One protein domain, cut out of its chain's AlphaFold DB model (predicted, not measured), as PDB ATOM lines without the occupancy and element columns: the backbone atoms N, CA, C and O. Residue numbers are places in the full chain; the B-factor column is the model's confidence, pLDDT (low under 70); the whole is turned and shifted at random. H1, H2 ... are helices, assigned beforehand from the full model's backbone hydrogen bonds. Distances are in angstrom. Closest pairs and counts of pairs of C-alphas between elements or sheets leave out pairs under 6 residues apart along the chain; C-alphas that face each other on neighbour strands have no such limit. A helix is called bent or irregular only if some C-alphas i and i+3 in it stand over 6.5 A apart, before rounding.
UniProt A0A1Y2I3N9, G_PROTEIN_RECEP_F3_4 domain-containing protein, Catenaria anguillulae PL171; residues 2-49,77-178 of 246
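What this domain is: This is residues 2 to 49 and 77 to 178 of the 246 residues of the protein "G_PROTEIN_RECEP_F3_4 domain-containing protein" of Catenaria anguillulae PL171 (UniProt A0A1Y2I3N9). Look for an open ring of long helices: H5, H4, H3 and H2 stand side by side in turn, and short H1 packs on H2 beside the gap toward H5. Residues 168 to 177 of H5 and Val 178 stick out. The printed part has 150 residues with five named helices, H1 to H5 along the chain, and no named strand; its class is all helix, and it is only just loose, close to compact: radius of gyration of the C-alphas 18.0 A, spans 53 by 37 by 26 A.

Where its parts are: Find C-alpha 139 at (96.158, 174.203, 33.821); H5 runs from there to residue 177, 55.4 A, irregular with C-alphas 140 and 143 8.0 A apart, and has a kink of 37 degrees near residue 166. H4 is residues 112 to 135, H3 77 to 103, H2 16 to 49, 47.7 A, and H1 2 to 9, from C-alpha 2 at (70.301, 160.716, 35.231).

How they stand to each other: Packing is mostly aligned, the touching pairs at shallow tilts. The hairpin H4 and H5 touches closest at C-alphas 130 and 149, 6.1 A. O i to N i+4 pairs are within hydrogen-bond range throughout H1 to H4, and 31 of 35 in H5.

The domain as a whole: Residues 50 to 76 are not printed; C-alphas 49 and 77 are 40.7 A apart. Confidence is under 70 at residues 48 to 49 and 106 to 112.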
ATOM      1  N   PHE A   2      70.077 159.313  34.813       74.12
ATOM      2  CA  PHE A   2      70.301 160.716  35.231       74.12
ATOM      3  C   PHE A   2      71.763 161.193  35.139       74.12
ATOM      4  O   PHE A   2      72.018 162.310  34.701       74.12
ATOM      5  N   VAL A   3      72.730 160.321  35.453       70.25
ATOM      6  CA  VAL A   3      74.167 160.627  35.309       70.25
ATOM      7  C   VAL A   3      74.554 160.866  33.841       70.25
ATOM      8  O   VAL A   3      75.257 161.822  33.541       70.25
ATOM      9  N   LEU A   4      74.024 160.057  32.915       73.69
ATOM     10  CA  LEU A   4      74.256 160.207  31.472       73.69
ATOM     11  C   LEU A   4      73.620 161.497  30.938       73.69
ATOM     12  O   LEU A   4      74.236 162.207  30.151       73.69
ATOM     13  N   ALA A   5      72.418 161.838  31.413       76.31
ATOM     14  CA  ALA A   5      71.748 163.087  31.058       76.31
ATOM     15  C   ALA A   5      72.555 164.321  31.508       76.31
ATOM     16  O   ALA A   5      72.637 165.297  30.766       76.31
ATOM     17  N   SER A   6      73.213 164.254  32.674       75.19
ATOM     18  CA  SER A   6      74.131 165.311  33.128       75.19
ATOM     19  C   SER A   6      75.344 165.454  32.196       75.19
ATOM     20  O   SER A   6      75.714 166.571  31.831       75.19
ATOM     21  N   SER A   7      75.903 164.337  31.715       72.31
ATOM     22  CA  SER A   7      76.984 164.351  30.718       72.31
ATOM     23  C   SER A   7      76.567 164.900  29.357       72.31
ATOM     24  O   SER A   7      77.391 165.502  28.683       72.31
ATOM     25  N   ILE A   8      75.312 164.733  28.939       79.44
ATOM     26  CA  ILE A   8      74.817 165.306  27.676       79.44
ATOM     27  C   ILE A   8      74.561 166.807  27.840       79.44
ATOM     28  O   ILE A   8      74.984 167.604  27.002       79.44
ATOM     29  N   ALA A   9      73.979 167.220  28.974       76.19
ATOM     30  CA  ALA A   9      73.901 168.633  29.346       76.19
ATOM     31  C   ALA A   9      75.303 169.277  29.401       76.19
ATOM     32  O   ALA A   9      75.426 170.481  29.186       76.19
ATOM     33  N   SER A  10      76.338 168.449  29.620       72.00
ATOM     34  CA  SER A  10      77.789 168.595  29.393       72.00
ATOM     35  C   SER A  10      78.279 169.441  28.208       72.00
ATOM     36  O   SER A  10      79.266 170.175  28.285       72.00
ATOM     37  N   VAL A  11      77.588 169.290  27.085       80.44
ATOM     38  CA  VAL A  11      78.124 169.645  25.761       80.44
ATOM     39  C   VAL A  11      77.535 170.963  25.235       80.44
ATOM     40  O   VAL A  11      78.037 171.524  24.270       80.44
ATOM     41  N   GLY A  12      76.500 171.501  25.890       79.12
ATOM     42  CA  GLY A  12      75.849 172.753  25.488       79.12
ATOM     43  C   GLY A  12      76.607 174.032  25.864       79.12
ATOM     44  O   GLY A  12      77.459 174.030  26.755       79.12
ATOM     45  N   ILE A  13      76.230 175.140  25.208       80.44
ATOM     46  CA  ILE A  13      76.693 176.506  25.509       80.44
ATOM     47  C   ILE A  13      76.494 176.770  27.013       80.44
ATOM     48  O   ILE A  13      75.398 176.511  27.518       80.44
ATOM     49  N   PRO A  14      77.510 177.259  27.746       76.81
ATOM     50  CA  PRO A  14      77.414 177.468  29.184       76.81
ATOM     51  C   PRO A  14      76.417 178.588  29.496       76.81
ATOM     52  O   PRO A  14      76.755 179.768  29.516       76.81
ATOM     53  N   SER A  15      75.167 178.206  29.750       83.75
ATOM     54  CA  SER A  15      74.162 179.084  30.338       83.75
ATOM     55  C   SER A  15      74.081 178.830  31.850       83.75
ATOM     56  O   SER A  15      74.299 177.698  32.304       83.75
ATOM     57  N   PRO A  16      73.737 179.846  32.660       76.81
ATOM     58  CA  PRO A  16      73.568 179.674  34.106       76.81
ATOM     59  C   PRO A  16      72.532 178.589  34.441       76.81
ATOM     60  O   PRO A  16      72.720 177.816  35.381       76.81
ATOM     61  N   ALA A  17      71.492 178.451  33.611       75.88
ATOM     62  CA  ALA A  17      70.492 177.397  33.745       75.88
ATOM     63  C   ALA A  17      71.086 175.990  33.547       75.88
ATOM     64  O   ALA A  17      70.786 175.079  34.319       75.88
ATOM     65  N   ILE A  18      71.964 175.802  32.555       76.94
ATOM     66  CA  ILE A  18      72.604 174.502  32.288       76.94
ATOM     67  C   ILE A  18      73.550 174.111  33.428       76.94
ATOM     68  O   ILE A  18      73.592 172.940  33.808       76.94
ATOM     69  N   CYS A  19      74.264 175.076  34.013       74.00
ATOM     70  CA  CYS A  19      75.131 174.824  35.166       74.00
ATOM     71  C   CYS A  19      74.330 174.280  36.361       74.00
ATOM     72  O   CYS A  19      74.685 173.244  36.935       74.00
ATOM     73  N   GLN A  20      73.188 174.908  36.661       75.00
ATOM     74  CA  GLN A  20      72.285 174.451  37.714       75.00
ATOM     75  C   GLN A  20      71.753 173.047  37.401       75.00
ATOM     76  O   GLN A  20      71.913 172.127  38.204       75.00
ATOM     77  N   VAL A  21      71.195 172.835  36.209       78.94
ATOM     78  CA  VAL A  21      70.616 171.540  35.819       78.94
ATOM     79  C   VAL A  21      71.635 170.397  35.918       78.94
ATOM     80  O   VAL A  21      71.288 169.320  36.405       78.94
ATOM     81  N   ARG A  22      72.903 170.617  35.543       75.62
ATOM     82  CA  ARG A  22      73.964 169.602  35.671       75.62
ATOM     83  C   ARG A  22      74.206 169.175  37.114       75.62
ATOM     84  O   ARG A  22      74.278 167.971  37.376       75.62
ATOM     85  N   LEU A  23      74.315 170.141  38.031       73.88
ATOM     86  CA  LEU A  23      74.540 169.874  39.453       73.88
ATOM     87  C   LEU A  23      73.361 169.096  40.054       73.88
ATOM     88  O   LEU A  23      73.564 168.106  40.761       73.88
ATOM     89  N   TRP A  24      72.135 169.498  39.715       78.38
ATOM     90  CA  TRP A  24      70.916 168.826  40.161       78.38
ATOM     91  C   TRP A  24      70.821 167.395  39.632       78.38
ATOM     92  O   TRP A  24      70.615 166.470  40.415       78.38
ATOM     93  N   LEU A  25      71.029 167.189  38.329       77.75
ATOM     94  CA  LEU A  25      70.986 165.858  37.714       77.75
ATOM     95  C   LEU A  25      72.049 164.920  38.290       77.75
ATOM     96  O   LEU A  25      71.769 163.743  38.526       77.75
ATOM     97  N   PHE A  26      73.256 165.434  38.531       73.88
ATOM     98  CA  PHE A  26      74.338 164.660  39.132       73.88
ATOM     99  C   PHE A  26      73.999 164.257  40.573       73.88
ATOM    100  O   PHE A  26      74.063 163.075  40.918       73.88
ATOM    101  N   THR A  27      73.557 165.219  41.386       74.06
ATOM    102  CA  THR A  27      73.230 165.000  42.803       74.06
ATOM    103  C   THR A  27      72.034 164.064  42.965       74.06
ATOM    104  O   THR A  27      72.116 163.086  43.707       74.06
ATOM    105  N   LEU A  28      70.947 164.298  42.223       77.12
ATOM    106  CA  LEU A  28      69.765 163.430  42.235       77.12
ATOM    107  C   LEU A  28      70.087 162.029  41.709       77.12
ATOM    108  O   LEU A  28      69.593 161.044  42.253       77.12
ATOM    109  N   GLY A  29      70.943 161.920  40.689       75.31
ATOM    110  CA  GLY A  29      71.389 160.636  40.157       75.31
ATOM    111  C   GLY A  29      72.108 159.788  41.206       75.31
ATOM    112  O   GLY A  29      71.740 158.629  41.405       75.31
ATOM    113  N   ILE A  30      73.091 160.365  41.904       70.81
ATOM    114  CA  ILE A  30      73.824 159.671  42.976       70.81
ATOM    115  C   ILE A  30      72.893 159.344  44.143       70.81
ATOM    116  O   ILE A  30      72.874 158.202  44.607       70.81
ATOM    117  N   ALA A  31      72.077 160.307  44.579       73.75
ATOM    118  CA  ALA A  31      71.158 160.122  45.696       73.75
ATOM    119  C   ALA A  31      70.147 158.995  45.434       73.75
ATOM    120  O   ALA A  31      69.910 158.175  46.322       73.75
ATOM    121  N   LEU A  32      69.585 158.903  44.223       76.12
ATOM    122  CA  LEU A  32      68.654 157.831  43.853       76.12
ATOM    123  C   LEU A  32      69.330 156.456  43.845       76.12
ATOM    124  O   LEU A  32      68.754 155.491  44.352       76.12
ATOM    125  N   VAL A  33      70.550 156.360  43.305       75.81
ATOM    126  CA  VAL A  33      71.314 155.101  43.274       75.81
ATOM    127  C   VAL A  33      71.661 154.647  44.691       75.81
ATOM    128  O   VAL A  33      71.385 153.501  45.053       75.81
ATOM    129  N   LEU A  34      72.192 155.553  45.519       71.69
ATOM    130  CA  LEU A  34      72.534 155.250  46.908       71.69
ATOM    131  C   LEU A  34      71.287 154.900  47.722       71.69
ATOM    132  O   LEU A  34      71.293 153.876  48.398       71.69
ATOM    133  N   SER A  35      70.192 155.653  47.587       74.00
ATOM    134  CA  SER A  35      68.932 155.366  48.288       74.00
ATOM    135  C   SER A  35      68.369 153.996  47.908       74.00
ATOM    136  O   SER A  35      67.977 153.228  48.786       74.00
ATOM    137  N   SER A  36      68.378 153.641  46.620       77.06
ATOM    138  CA  SER A  36      67.926 152.321  46.162       77.06
ATOM    139  C   SER A  36      68.789 151.193  46.743       77.06
ATOM    140  O   SER A  36      68.260 150.215  47.284       77.06
ATOM    141  N   SER A  37      70.118 151.355  46.710       73.50
ATOM    142  CA  SER A  37      71.053 150.378  47.281       73.50
ATOM    143  C   SER A  37      70.905 150.247  48.803       73.50
ATOM    144  O   SER A  37      70.872 149.130  49.320       73.50
ATOM    145  N   ALA A  38      70.711 151.367  49.506       72.81
ATOM    146  CA  ALA A  38      70.521 151.417  50.948       72.81
ATOM    147  C   ALA A  38      69.217 150.733  51.365       72.81
ATOM    148  O   ALA A  38      69.229 149.949  52.306       72.81
ATOM    149  N   VAL A  39      68.112 150.942  50.641       74.81
ATOM    150  CA  VAL A  39      66.842 150.241  50.912       74.81
ATOM    151  C   VAL A  39      67.000 148.731  50.728       74.81
ATOM    152  O   VAL A  39      66.479 147.955  51.534       74.81
ATOM    153  N   LYS A  40      67.740 148.289  49.702       72.19
ATOM    154  CA  LYS A  40      67.986 146.861  49.460       72.19
ATOM    155  C   LYS A  40      68.875 146.247  50.549       72.19
ATOM    156  O   LYS A  40      68.538 145.187  51.076       72.19
ATOM    157  N   ALA A  41      69.943 146.942  50.947       71.88
ATOM    158  CA  ALA A  41      70.806 146.544  52.060       71.88
ATOM    159  C   ALA A  41      70.052 146.540  53.401       71.88
ATOM    160  O   ALA A  41      70.198 145.605  54.184       71.88
ATOM    161  N   PHE A  42      69.189 147.532  53.636       73.88
ATOM    162  CA  PHE A  42      68.364 147.636  54.835       73.88
ATOM    163  C   PHE A  42      67.365 146.485  54.933       73.88
ATOM    164  O   PHE A  42      67.228 145.901  56.001       73.88
ATOM    165  N   ARG A  43      66.708 146.096  53.833       75.62
ATOM    166  CA  ARG A  43      65.811 144.925  53.831       75.62
ATOM    167  C   ARG A  43      66.547 143.637  54.206       75.62
ATOM    168  O   ARG A  43      66.049 142.887  55.038       75.62
ATOM    169  N   LEU A  44      67.733 143.410  53.640       70.75
ATOM    170  CA  LEU A  44      68.605 142.288  54.014       70.75
ATOM    171  C   LEU A  44      68.994 142.353  55.494       70.75
ATOM    172  O   LEU A  44      68.899 141.356  56.206       70.75
ATOM    173  N   TRP A  45      69.380 143.538  55.967       71.31
ATOM    174  CA  TRP A  45      69.759 143.747  57.358       71.31
ATOM    175  C   TRP A  45      68.598 143.496  58.321       71.31
ATOM    176  O   TRP A  45      68.793 142.785  59.297       71.31
ATOM    177  N   VAL A  46      67.385 143.983  58.035       70.25
ATOM    178  CA  VAL A  46      66.196 143.772  58.881       70.25
ATOM    179  C   VAL A  46      65.865 142.286  59.026       70.25
ATOM    180  O   VAL A  46      65.552 141.851  60.130       70.25
ATOM    181  N   ILE A  47      65.996 141.486  57.961       71.94
ATOM    182  CA  ILE A  47      65.769 140.030  58.028       71.94
ATOM    183  C   ILE A  47      66.747 139.370  59.012       71.94
ATOM    184  O   ILE A  47      66.341 138.533  59.818       71.94
ATOM    185  N   PHE A  48      68.016 139.784  59.010       64.56
ATOM    186  CA  PHE A  48      68.998 139.306  59.987       64.56
ATOM    187  C   PHE A  48      68.809 139.925  61.379       64.56
ATOM    188  O   PHE A  48      69.051 139.264  62.389       64.56
ATOM    189  N   SER A  49      68.312 141.160  61.445       56.66
ATOM    190  CA  SER A  49      68.107 141.911  62.683       56.66
ATOM    191  C   SER A  49      66.881 141.446  63.475       56.66
ATOM    192  O   SER A  49      66.794 141.751  64.659       56.66
ATOM    193  N   ILE A  77      82.527 178.929  49.661       79.56
ATOM    194  CA  ILE A  77      81.214 178.314  49.900       79.56
ATOM    195  C   ILE A  77      81.012 177.118  48.965       79.56
ATOM    196  O   ILE A  77      80.574 176.052  49.402       79.56
ATOM    197  N   SER A  78      81.381 177.252  47.689       73.44
ATOM    198  CA  SER A  78      81.278 176.152  46.722       73.44
ATOM    199  C   SER A  78      82.160 174.959  47.101       73.44
ATOM    200  O   SER A  78      81.703 173.815  47.023       73.44
ATOM    201  N   ILE A  79      83.382 175.218  47.576       79.88
ATOM    202  CA  ILE A  79      84.289 174.170  48.066       79.88
ATOM    203  C   ILE A  79      83.692 173.475  49.296       79.88
ATOM    204  O   ILE A  79      83.685 172.245  49.355       79.88
ATOM    205  N   ALA A  80      83.132 174.234  50.245       82.75
ATOM    206  CA  ALA A  80      82.516 173.672  51.445       82.75
ATOM    207  C   ALA A  80      81.335 172.741  51.113       82.75
ATOM    208  O   ALA A  80      81.280 171.614  51.612       82.75
ATOM    209  N   PHE A  81      80.422 173.154  50.226       79.81
ATOM    210  CA  PHE A  81      79.292 172.310  49.812       79.81
ATOM    211  C   PHE A  81      79.735 171.039  49.085       79.81
ATOM    212  O   PHE A  81      79.185 169.959  49.337       79.81
ATOM    213  N   PHE A  82      80.738 171.146  48.210       79.00
ATOM    214  CA  PHE A  82      81.320 169.985  47.543       79.00
ATOM    215  C   PHE A  82      81.938 169.017  48.557       79.00
ATOM    216  O   PHE A  82      81.639 167.824  48.515       79.00
ATOM    217  N   ALA A  83      82.726 169.530  49.505       81.06
ATOM    218  CA  ALA A  83      83.366 168.730  50.544       81.06
ATOM    219  C   ALA A  83      82.336 168.010  51.430       81.06
ATOM    220  O   ALA A  83      82.436 166.799  51.618       81.06
ATOM    221  N   ILE A  84      81.302 168.713  51.907       85.44
ATOM    222  CA  ILE A  84      80.230 168.120  52.727       85.44
ATOM    223  C   ILE A  84      79.509 167.012  51.954       85.44
ATOM    224  O   ILE A  84      79.299 165.916  52.476       85.44
ATOM    225  N   THR A  85      79.167 167.273  50.691       79.62
ATOM    226  CA  THR A  85      78.491 166.293  49.830       79.62
ATOM    227  C   THR A  85      79.383 165.078  49.567       79.62
ATOM    228  O   THR A  85      78.908 163.941  49.602       79.62
ATOM    229  N   ALA A  86      80.681 165.286  49.340       78.88
ATOM    230  CA  ALA A  86      81.648 164.210  49.151       78.88
ATOM    231  C   ALA A  86      81.779 163.342  50.412       78.88
ATOM    232  O   ALA A  86      81.701 162.117  50.317       78.88
ATOM    233  N   VAL A  87      81.889 163.962  51.592       86.06
ATOM    234  CA  VAL A  87      81.947 163.258  52.884       86.06
ATOM    235  C   VAL A  87      80.670 162.455  53.124       86.06
ATOM    236  O   VAL A  87      80.748 161.273  53.453       86.06
ATOM    237  N   TYR A  88      79.496 163.052  52.907       81.12
ATOM    238  CA  TYR A  88      78.213 162.369  53.077       81.12
ATOM    239  C   TYR A  88      78.090 161.133  52.170       81.12
ATOM    240  O   TYR A  88      77.763 160.042  52.641       81.12
ATOM    241  N   ASN A  89      78.424 161.268  50.882       79.00
ATOM    242  CA  ASN A  89      78.410 160.145  49.940       79.00
ATOM    243  C   ASN A  89      79.464 159.081  50.289       79.00
ATOM    244  O   ASN A  89      79.191 157.887  50.161       79.00
ATOM    245  N   GLY A  90      80.639 159.494  50.771       81.38
ATOM    246  CA  GLY A  90      81.686 158.590  51.249       81.38
ATOM    247  C   GLY A  90      81.246 157.775  52.467       81.38
ATOM    248  O   GLY A  90      81.451 156.562  52.501       81.38
ATOM    249  N   LEU A  91      80.569 158.406  53.431       83.88
ATOM    250  CA  LEU A  91      80.001 157.722  54.596       83.88
ATOM    251  C   LEU A  91      78.913 156.720  54.194       83.88
ATOM    252  O   LEU A  91      78.906 155.598  54.702       83.88
ATOM    253  N   LEU A  92      78.034 157.080  53.252       75.50
ATOM    254  CA  LEU A  92      77.034 156.154  52.710       75.50
ATOM    255  C   LEU A  92      77.685 154.950  52.022       75.50
ATOM    256  O   LEU A  92      77.270 153.812  52.243       75.50
ATOM    257  N   LEU A  93      78.728 155.182  51.225       78.06
ATOM    258  CA  LEU A  93      79.458 154.119  50.540       78.06
ATOM    259  C   LEU A  93      80.185 153.201  51.533       78.06
ATOM    260  O   LEU A  93      80.122 151.978  51.404       78.06
ATOM    261  N   CYS A  94      80.792 153.776  52.572       83.75
ATOM    262  CA  CYS A  94      81.391 153.026  53.672       83.75
ATOM    263  C   CYS A  94      80.348 152.157  54.393       83.75
ATOM    264  O   CYS A  94      80.581 150.968  54.605       83.75
ATOM    265  N   ALA A  95      79.163 152.701  54.687       82.06
ATOM    266  CA  ALA A  95      78.072 151.939  55.293       82.06
ATOM    267  C   ALA A  95      77.632 150.754  54.413       82.06
ATOM    268  O   ALA A  95      77.458 149.646  54.921       82.06
ATOM    269  N   VAL A  96      77.511 150.947  53.093       78.56
ATOM    270  CA  VAL A  96      77.189 149.862  52.145       78.56
ATOM    271  C   VAL A  96      78.269 148.776  52.152       78.56
ATOM    272  O   VAL A  96      77.933 147.592  52.214       78.56
ATOM    273  N   ILE A  97      79.553 149.155  52.155       83.88
ATOM    274  CA  ILE A  97      80.673 148.203  52.250       83.88
ATOM    275  C   ILE A  97      80.623 147.439  53.577       83.88
ATOM    276  O   ILE A  97      80.776 146.218  53.583       83.88
ATOM    277  N   LEU A  98      80.362 148.122  54.695       85.06
ATOM    278  CA  LEU A  98      80.252 147.493  56.013       85.06
ATOM    279  C   LEU A  98      79.090 146.494  56.075       85.06
ATOM    280  O   LEU A  98      79.261 145.391  56.600       85.06
ATOM    281  N   PHE A  99      77.930 146.832  55.503       81.31
ATOM    282  CA  PHE A  99      76.801 145.903  55.413       81.31
ATOM    283  C   PHE A  99      77.111 144.710  54.505       81.31
ATOM    284  O   PHE A  99      76.826 143.568  54.880       81.31
ATOM    285  N   ALA A 100      77.745 144.937  53.353       78.31
ATOM    286  CA  ALA A 100      78.191 143.864  52.464       78.31
ATOM    287  C   ALA A 100      79.220 142.944  53.149       78.31
ATOM    288  O   ALA A 100      79.165 141.724  53.008       78.31
ATOM    289  N   TYR A 101      80.119 143.511  53.956       83.69
ATOM    290  CA  TYR A 101      81.105 142.750  54.716       83.69
ATOM    291  C   TYR A 101      80.457 141.908  55.822       83.69
ATOM    292  O   TYR A 101      80.721 140.711  55.928       83.69
ATOM    293  N   ARG A 102      79.557 142.498  56.621       82.81
ATOM    294  CA  ARG A 102      78.861 141.791  57.713       82.81
ATOM    295  C   ARG A 102      77.958 140.665  57.211       82.81
ATOM    296  O   ARG A 102      77.880 139.621  57.854       82.81
ATOM    297  N   THR A 103      77.312 140.849  56.061       72.50
ATOM    298  CA  THR A 103      76.433 139.832  55.453       72.50
ATOM    299  C   THR A 103      77.191 138.649  54.850       72.50
ATOM    300  O   THR A 103      76.588 137.613  54.587       72.50
ATOM    301  N   ARG A 104      78.519 138.740  54.700       70.56
ATOM    302  CA  ARG A 104      79.347 137.639  54.188       70.56
ATOM    303  C   ARG A 104      79.389 136.426  55.123       70.56
ATOM    304  O   ARG A 104      79.649 135.323  54.655       70.56
ATOM    305  N   ASN A 105      79.133 136.615  56.419       76.12
ATOM    306  CA  ASN A 105      79.268 135.544  57.409       76.12
ATOM    307  C   ASN A 105      77.995 134.700  57.609       76.12
ATOM    308  O   ASN A 105      77.984 133.817  58.463       76.12
ATOM    309  N   VAL A 106      76.911 134.963  56.867       67.56
ATOM    310  CA  VAL A 106      75.654 134.221  57.025       67.56
ATOM    311  C   VAL A 106      75.418 133.311  55.822       67.56
ATOM    312  O   VAL A 106      75.094 133.791  54.745       67.56
ATOM    313  N   SER A 107      75.601 132.005  56.045       51.00
ATOM    314  CA  SER A 107      75.296 130.861  55.165       51.00
ATOM    315  C   SER A 107      75.645 131.022  53.673       51.00
ATOM    316  O   SER A 107      74.946 131.643  52.876       51.00
ATOM    317  N   SER A 108      76.727 130.345  53.294       49.59
ATOM    318  CA  SER A 108      77.447 130.326  52.013       49.59
ATOM    319  C   SER A 108      76.696 129.797  50.782       49.59
ATOM    320  O   SER A 108      77.318 129.620  49.737       49.59
ATOM    321  N   GLY A 109      75.390 129.534  50.870       60.34
ATOM    322  CA  GLY A 109      74.615 128.972  49.756       60.34
ATOM    323  C   GLY A 109      74.349 129.959  48.615       60.34
ATOM    324  O   GLY A 109      74.024 129.548  47.507       60.34
ATOM    325  N   TYR A 110      74.506 131.263  48.860       60.03
ATOM    326  CA  TYR A 110      74.185 132.303  47.887       60.03
ATOM    327  C   TYR A 110      75.384 133.232  47.693       60.03
ATOM    328  O   TYR A 110      75.601 134.180  48.448       60.03
ATOM    329  N   ARG A 111      76.178 132.996  46.640       66.44
ATOM    330  CA  ARG A 111      77.331 133.850  46.280       66.44
ATOM    331  C   ARG A 111      76.937 135.280  45.872       66.44
ATOM    332  O   ARG A 111      77.804 136.055  45.483       66.44
ATOM    333  N   GLU A 112      75.663 135.669  45.967       69.44
ATOM    334  CA  GLU A 112      75.172 137.019  45.656       69.44
ATOM    335  C   GLU A 112      75.881 138.113  46.463       69.44
ATOM    336  O   GLU A 112      76.241 139.149  45.901       69.44
ATOM    337  N   SER A 113      76.178 137.854  47.740       74.12
ATOM    338  CA  SER A 113      76.899 138.805  48.597       74.12
ATOM    339  C   SER A 113      78.313 139.105  48.086       74.12
ATOM    340  O   SER A 113      78.785 140.236  48.207       74.12
ATOM    341  N   SER A 114      78.969 138.136  47.435       79.75
ATOM    342  CA  SER A 114      80.316 138.318  46.875       79.75
ATOM    343  C   SER A 114      80.312 139.266  45.674       79.75
ATOM    344  O   SER A 114      81.170 140.138  45.584       79.75
ATOM    345  N   TRP A 115      79.322 139.159  44.784       78.31
ATOM    346  CA  TRP A 115      79.194 140.054  43.624       78.31
ATOM    347  C   TRP A 115      78.894 141.500  44.033       78.31
ATOM    348  O   TRP A 115      79.413 142.434  43.422       78.31
ATOM    349  N   SER A 116      78.108 141.684  45.098       79.69
ATOM    350  CA  SER A 116      77.855 143.006  45.681       79.69
ATOM    351  C   SER A 116      79.123 143.617  46.296       79.69
ATOM    352  O   SER A 116      79.374 144.812  46.161       79.69
ATOM    353  N   LEU A 117      79.977 142.795  46.919       83.00
ATOM    354  CA  LEU A 117      81.261 143.255  47.451       83.00
ATOM    355  C   LEU A 117      82.202 143.726  46.330       83.00
ATOM    356  O   LEU A 117      82.809 144.788  46.454       83.00
ATOM    357  N   TYR A 118      82.296 142.976  45.226       84.56
ATOM    358  CA  TYR A 118      83.145 143.352  44.088       84.56
ATOM    359  C   TYR A 118      82.696 144.659  43.425       84.56
ATOM    360  O   TYR A 118      83.539 145.491  43.083       84.56
ATOM    361  N   SER A 119      81.385 144.881  43.276       85.00
ATOM    362  CA  SER A 119      80.886 146.153  42.744       85.00
ATOM    363  C   SER A 119      81.172 147.312  43.700       85.00
ATOM    364  O   SER A 119      81.648 148.353  43.250       85.00
ATOM    365  N   ALA A 120      80.987 147.119  45.010       83.50
ATOM    366  CA  ALA A 120      81.299 148.135  46.014       83.50
ATOM    367  C   ALA A 120      82.794 148.501  46.032       83.50
ATOM    368  O   ALA A 120      83.130 149.683  46.081       83.50
ATOM    369  N   GLN A 121      83.688 147.511  45.920       87.56
ATOM    370  CA  GLN A 121      85.134 147.733  45.804       87.56
ATOM    371  C   GLN A 121      85.491 148.529  44.544       87.56
ATOM    372  O   GLN A 121      86.254 149.489  44.628       87.56
ATOM    373  N   CYS A 122      84.901 148.186  43.394       87.62
ATOM    374  CA  CYS A 122      85.122 148.939  42.158       87.62
ATOM    375  C   CYS A 122      84.663 150.395  42.302       87.62
ATOM    376  O   CYS A 122      85.424 151.304  41.985       87.62
ATOM    377  N   ILE A 123      83.457 150.640  42.834       86.81
ATOM    378  CA  ILE A 123      82.958 152.010  43.046       86.81
ATOM    379  C   ILE A 123      83.879 152.777  44.003       86.81
ATOM    380  O   ILE A 123      84.184 153.941  43.747       86.81
ATOM    381  N   ALA A 124      84.362 152.136  45.073       87.12
ATOM    382  CA  ALA A 124      85.287 152.757  46.017       87.12
ATOM    383  C   ALA A 124      86.579 153.211  45.320       87.12
ATOM    384  O   ALA A 124      86.930 154.387  45.393       87.12
ATOM    385  N   VAL A 125      87.229 152.320  44.565       87.94
ATOM    386  CA  VAL A 125      88.472 152.641  43.843       87.94
ATOM    387  C   VAL A 125      88.239 153.743  42.804       87.94
ATOM    388  O   VAL A 125      88.963 154.737  42.792       87.94
ATOM    389  N   PHE A 126      87.193 153.629  41.979       88.69
ATOM    390  CA  PHE A 126      86.897 154.639  40.958       88.69
ATOM    391  C   PHE A 126      86.507 155.994  41.556       88.69
ATOM    392  O   PHE A 126      86.883 157.025  41.004       88.69
ATOM    393  N   SER A 127      85.801 156.025  42.690       84.56
ATOM    394  CA  SER A 127      85.434 157.288  43.350       84.56
ATOM    395  C   SER A 127      86.649 158.037  43.896       84.56
ATOM    396  O   SER A 127      86.723 159.254  43.732       84.56
ATOM    397  N   VAL A 128      87.638 157.325  44.451       86.62
ATOM    398  CA  VAL A 128      88.913 157.922  44.883       86.62
ATOM    399  C   VAL A 128      89.680 158.476  43.685       86.62
ATOM    400  O   VAL A 128      90.137 159.616  43.734       86.62
ATOM    401  N   VAL A 129      89.769 157.718  42.589       86.62
ATOM    402  CA  VAL A 129      90.460 158.154  41.363       86.62
ATOM    403  C   VAL A 129      89.795 159.400  40.766       86.62
ATOM    404  O   VAL A 129      90.465 160.395  40.499       86.62
ATOM    405  N   VAL A 130      88.467 159.392  40.611       84.19
ATOM    406  CA  VAL A 130      87.702 160.547  40.106       84.19
ATOM    407  C   VAL A 130      87.797 161.747  41.056       84.19
ATOM    408  O   VAL A 130      87.860 162.892  40.598       84.19
ATOM    409  N   GLY A 131      87.829 161.501  42.368       82.81
ATOM    410  CA  GLY A 131      88.048 162.521  43.390       82.81
ATOM    411  C   GLY A 131      89.422 163.175  43.262       82.81
ATOM    412  O   GLY A 131      89.501 164.397  43.184       82.81
ATOM    413  N   ALA A 132      90.485 162.378  43.131       85.88
ATOM    414  CA  ALA A 132      91.846 162.869  42.930       85.88
ATOM    415  C   ALA A 132      91.962 163.717  41.653       85.88
ATOM    416  O   ALA A 132      92.456 164.840  41.708       85.88
ATOM    417  N   PHE A 133      91.402 163.250  40.531       83.56
ATOM    418  CA  PHE A 133      91.342 164.036  39.290       83.56
ATOM    419  C   PHE A 133      90.519 165.323  39.410       83.56
ATOM    420  O   PHE A 133      90.701 166.230  38.607       83.56
ATOM    421  N   SER A 134      89.608 165.413  40.384       80.44
ATOM    422  CA  SER A 134      88.828 166.631  40.630       80.44
ATOM    423  C   SER A 134      89.566 167.651  41.501       80.44
ATOM    424  O   SER A 134      89.155 168.805  41.520       80.44
ATOM    425  N   LEU A 135      90.608 167.236  42.228       80.62
ATOM    426  CA  LEU A 135      91.435 168.114  43.064       80.62
ATOM    427  C   LEU A 135      92.673 168.638  42.325       80.62
ATOM    428  O   LEU A 135      93.270 169.620  42.754       80.62
ATOM    429  N   LEU A 136      93.069 167.977  41.237       83.69
ATOM    430  CA  LEU A 136      94.207 168.380  40.422       83.69
ATOM    431  C   LEU A 136      93.768 169.404  39.373       83.69
ATOM    432  O   LEU A 136      92.951 169.107  38.502       83.69
ATOM    433  N   ASP A 137      94.343 170.601  39.448       80.81
ATOM    434  CA  ASP A 137      94.135 171.650  38.459       80.81
ATOM    435  C   ASP A 137      95.157 171.483  37.326       80.81
ATOM    436  O   ASP A 137      96.349 171.744  37.487       80.81
ATOM    437  N   PHE A 138      94.711 170.960  36.183       81.31
ATOM    438  CA  PHE A 138      95.601 170.590  35.075       81.31
ATOM    439  C   PHE A 138      96.000 171.767  34.167       81.31
ATOM    440  O   PHE A 138      96.542 171.546  33.082       81.31
ATOM    441  N   GLY A 139      95.760 173.015  34.582       84.62
ATOM    442  CA  GLY A 139      96.158 174.203  33.821       84.62
ATOM    443  C   GLY A 139      95.632 174.163  32.381       84.62
ATOM    444  O   GLY A 139      94.427 174.122  32.151       84.62
ATOM    445  N   SER A 140      96.528 174.125  31.389       85.81
ATOM    446  CA  SER A 140      96.171 174.090  29.960       85.81
ATOM    447  C   SER A 140      95.489 172.791  29.496       85.81
ATOM    448  O   SER A 140      94.917 172.759  28.408       85.81
ATOM    449  N   LEU A 141      95.501 171.727  30.307       84.25
ATOM    450  CA  LEU A 141      94.930 170.414  29.978       84.25
ATOM    451  C   LEU A 141      93.539 170.174  30.599       84.25
ATOM    452  O   LEU A 141      93.109 169.025  30.740       84.25
ATOM    453  N   THR A 142      92.798 171.235  30.935       82.00
ATOM    454  CA  THR A 142      91.434 171.148  31.503       82.00
ATOM    455  C   THR A 142      90.480 170.285  30.669       82.00
ATOM    456  O   THR A 142      89.672 169.539  31.227       82.00
ATOM    457  N   ILE A 143      90.610 170.311  29.338       82.25
ATOM    458  CA  ILE A 143      89.784 169.514  28.417       82.25
ATOM    459  C   ILE A 143      90.035 168.011  28.607       82.25
ATOM    460  O   ILE A 143      89.085 167.234  28.704       82.25
ATOM    461  N   MET A 144      91.298 167.591  28.713       83.94
ATOM    462  CA  MET A 144      91.641 166.177  28.904       83.94
ATOM    463  C   MET A 144      91.150 165.667  30.259       83.94
ATOM    464  O   MET A 144      90.535 164.603  30.330       83.94
ATOM    465  N   ALA A 145      91.344 166.452  31.322       79.69
ATOM    466  CA  ALA A 145      90.851 166.117  32.657       79.69
ATOM    467  C   ALA A 145      89.321 165.956  32.679       79.69
ATOM    468  O   ALA A 145      88.789 165.014  33.276       79.69
ATOM    469  N   PHE A 146      88.607 166.830  31.964       81.56
ATOM    470  CA  PHE A 146      87.158 166.750  31.818       81.56
ATOM    471  C   PHE A 146      86.709 165.456  31.115       81.56
ATOM    472  O   PHE A 146      85.803 164.771  31.608       81.56
ATOM    473  N   VAL A 147      87.364 165.089  30.007       86.44
ATOM    474  CA  VAL A 147      87.059 163.865  29.245       86.44
ATOM    475  C   VAL A 147      87.345 162.615  30.074       86.44
ATOM    476  O   VAL A 147      86.476 161.750  30.181       86.44
ATOM    477  N   VAL A 148      88.511 162.532  30.720       86.19
ATOM    478  CA  VAL A 148      88.888 161.382  31.562       86.19
ATOM    479  C   VAL A 148      87.885 161.191  32.699       86.19
ATOM    480  O   VAL A 148      87.406 160.076  32.920       86.19
ATOM    481  N   LYS A 149      87.482 162.279  33.368       82.94
ATOM    482  CA  LYS A 149      86.452 162.244  34.415       82.94
ATOM    483  C   LYS A 149      85.114 161.720  33.889       82.94
ATOM    484  O   LYS A 149      84.467 160.906  34.556       82.94
ATOM    485  N   HIS A 150      84.703 162.152  32.698       82.50
ATOM    486  CA  HIS A 150      83.469 161.684  32.064       82.50
ATOM    487  C   HIS A 150      83.527 160.199  31.700       82.50
ATOM    488  O   HIS A 150      82.621 159.451  32.068       82.50
ATOM    489  N   VAL A 151      84.604 159.758  31.047       88.00
ATOM    490  CA  VAL A 151      84.794 158.357  30.645       88.00
ATOM    491  C   VAL A 151      84.849 157.440  31.868       88.00
ATOM    492  O   VAL A 151      84.157 156.423  31.894       88.00
ATOM    493  N   ALA A 152      85.584 157.823  32.916       84.94
ATOM    494  CA  ALA A 152      85.654 157.058  34.162       84.94
ATOM    495  C   ALA A 152      84.276 156.928  34.834       84.94
ATOM    496  O   ALA A 152      83.896 155.849  35.300       84.94
ATOM    497  N   THR A 153      83.495 158.013  34.835       81.81
ATOM    498  CA  THR A 153      82.126 158.006  35.368       81.81
ATOM    499  C   THR A 153      81.225 157.075  34.553       81.81
ATOM    500  O   THR A 153      80.525 156.239  35.127       81.81
ATOM    501  N   TRP A 154      81.274 157.159  33.220       84.00
ATOM    502  CA  TRP A 154      80.508 156.285  32.324       84.00
ATOM    503  C   TRP A 154      80.856 154.813  32.526       84.00
ATOM    504  O   TRP A 154      79.957 154.002  32.762       84.00
ATOM    505  N   PHE A 155      82.147 154.484  32.519       88.44
ATOM    506  CA  PHE A 155      82.636 153.128  32.736       88.44
ATOM    507  C   PHE A 155      82.139 152.558  34.068       88.44
ATOM    508  O   PHE A 155      81.554 151.473  34.100       88.44
ATOM    509  N   THR A 156      82.265 153.331  35.151       84.25
ATOM    510  CA  THR A 156      81.790 152.927  36.483       84.25
ATOM    511  C   THR A 156      80.286 152.651  36.475       84.25
ATOM    512  O   THR A 156      79.844 151.622  36.982       84.25
ATOM    513  N   THR A 157      79.480 153.527  35.862       82.50
ATOM    514  CA  THR A 157      78.021 153.331  35.815       82.50
ATOM    515  C   THR A 157      77.605 152.113  34.991       82.50
ATOM    516  O   THR A 157      76.724 151.371  35.426       82.50
ATOM    517  N   MET A 158      78.250 151.870  33.845       85.56
ATOM    518  CA  MET A 158      77.970 150.706  32.998       85.56
ATOM    519  C   MET A 158      78.373 149.407  33.686       85.56
ATOM    520  O   MET A 158      77.617 148.435  33.654       85.56
ATOM    521  N   PHE A 159      79.520 149.402  34.363       86.31
ATOM    522  CA  PHE A 159      79.978 148.254  35.133       86.31
ATOM    523  C   PHE A 159      79.002 147.912  36.266       86.31
ATOM    524  O   PHE A 159      78.525 146.782  36.357       86.31
ATOM    525  N   VAL A 160      78.629 148.900  37.086       83.44
ATOM    526  CA  VAL A 160      77.682 148.707  38.196       83.44
ATOM    527  C   VAL A 160      76.321 148.236  37.688       83.44
ATOM    528  O   VAL A 160      75.746 147.303  38.248       83.44
ATOM    529  N   PHE A 161      75.818 148.836  36.606       84.38
ATOM    530  CA  PHE A 161      74.568 148.411  35.978       84.38
ATOM    531  C   PHE A 161      74.646 146.961  35.488       84.38
ATOM    532  O   PHE A 161      73.748 146.172  35.773       84.38
ATOM    533  N   SER A 162      75.740 146.586  34.825       85.94
ATOM    534  CA  SER A 162      75.949 145.230  34.309       85.94
ATOM    535  C   SER A 162      76.011 144.192  35.430       85.94
ATOM    536  O   SER A 162      75.376 143.145  35.330       85.94
ATOM    537  N   VAL A 163      76.699 144.490  36.537       83.56
ATOM    538  CA  VAL A 163      76.795 143.569  37.683       83.56
ATOM    539  C   VAL A 163      75.450 143.410  38.401       83.56
ATOM    540  O   VAL A 163      75.092 142.297  38.792       83.56
ATOM    541  N   LEU A 164      74.690 144.497  38.570       80.38
ATOM    542  CA  LEU A 164      73.419 144.472  39.304       80.38
ATOM    543  C   LEU A 164      72.256 143.923  38.471       80.38
ATOM    544  O   LEU A 164      71.491 143.090  38.957       80.38
ATOM    545  N   VAL A 165      72.102 144.400  37.236       86.38
ATOM    546  CA  VAL A 165      70.965 144.060  36.367       86.38
ATOM    547  C   VAL A 165      71.267 142.831  35.524       86.38
ATOM    548  O   VAL A 165      70.394 141.979  35.374       86.38
ATOM    549  N   GLY A 166      72.501 142.693  35.029       86.38
ATOM    550  CA  GLY A 166      72.887 141.595  34.142       86.38
ATOM    551  C   GLY A 166      72.636 140.220  34.756       86.38
ATOM    552  O   GLY A 166      72.134 139.336  34.073       86.38
ATOM    553  N   ARG A 167      72.864 140.046  36.066       80.50
ATOM    554  CA  ARG A 167      72.575 138.771  36.748       80.50
ATOM    555  C   ARG A 167      71.080 138.460  36.839       80.50
ATOM    556  O   ARG A 167      70.696 137.314  36.627       80.50
ATOM    557  N   VAL A 168      70.241 139.456  37.131       83.44
ATOM    558  CA  VAL A 168      68.778 139.271  37.200       83.44
ATOM    559  C   VAL A 168      68.221 138.984  35.808       83.44
ATOM    560  O   VAL A 168      67.443 138.051  35.641       83.44
ATOM    561  N   ALA A 169      68.668 139.740  34.802       87.81
ATOM    562  CA  ALA A 169      68.272 139.541  33.413       87.81
ATOM    563  C   ALA A 169      68.690 138.157  32.895       87.81
ATOM    564  O   ALA A 169      67.875 137.465  32.290       87.81
ATOM    565  N   LEU A 170      69.920 137.720  33.188       85.81
ATOM    566  CA  LEU A 170      70.414 136.400  32.794       85.81
ATOM    567  C   LEU A 170      69.642 135.270  33.485       85.81
ATOM    568  O   LEU A 170      69.288 134.297  32.828       85.81
ATOM    569  N   ALA A 171      69.334 135.401  34.778       83.06
ATOM    570  CA  ALA A 171      68.543 134.405  35.503       83.06
ATOM    571  C   ALA A 171      67.137 134.245  34.901       83.06
ATOM    572  O   ALA A 171      66.680 133.123  34.681       83.06
ATOM    573  N   VAL A 172      66.479 135.363  34.570       85.75
ATOM    574  CA  VAL A 172      65.173 135.354  33.893       85.75
ATOM    575  C   VAL A 172      65.292 134.741  32.498       85.75
ATOM    576  O   VAL A 172      64.493 133.877  32.143       85.75
ATOM    577  N   TYR A 173      66.318 135.121  31.733       90.50
ATOM    578  CA  TYR A 173      66.551 134.587  30.395       90.50
ATOM    579  C   TYR A 173      66.776 133.071  30.408       90.50
ATOM    580  O   TYR A 173      66.167 132.358  29.616       90.50
ATOM    581  N   ILE A 174      67.592 132.555  31.330       88.44
ATOM    582  CA  ILE A 174      67.807 131.109  31.468       88.44
ATOM    583  C   ILE A 174      66.484 130.425  31.830       88.44
ATOM    584  O   ILE A 174      66.115 129.458  31.174       88.44
ATOM    585  N   SER A 175      65.724 130.959  32.795       85.06
ATOM    586  CA  SER A 175      64.438 130.368  33.201       85.06
ATOM    587  C   SER A 175      63.384 130.346  32.092       85.06
ATOM    588  O   SER A 175      62.573 129.427  32.047       85.06
ATOM    589  N   ALA A 176      63.417 131.320  31.179       88.25
ATOM    590  CA  ALA A 176      62.504 131.389  30.044       88.25
ATOM    591  C   ALA A 176      62.844 130.373  28.942       88.25
ATOM    592  O   ALA A 176      61.966 129.998  28.171       88.25
ATOM    593  N   ASN A 177      64.104 129.932  28.867       89.94
ATOM    594  CA  ASN A 177      64.596 129.042  27.816       89.94
ATOM    595  C   ASN A 177      64.750 127.581  28.259       89.94
ATOM    596  O   ASN A 177      65.141 126.757  27.437       89.94
ATOM    597  N   VAL A 178      64.456 127.228  29.517       87.94
ATOM    598  CA  VAL A 178      64.373 125.814  29.918       87.94
ATOM    599  C   VAL A 178      63.084 125.245  29.315       87.94
ATOM    600  O   VAL A 178      61.998 125.626  29.765       87.94
TER     601      VAL A 178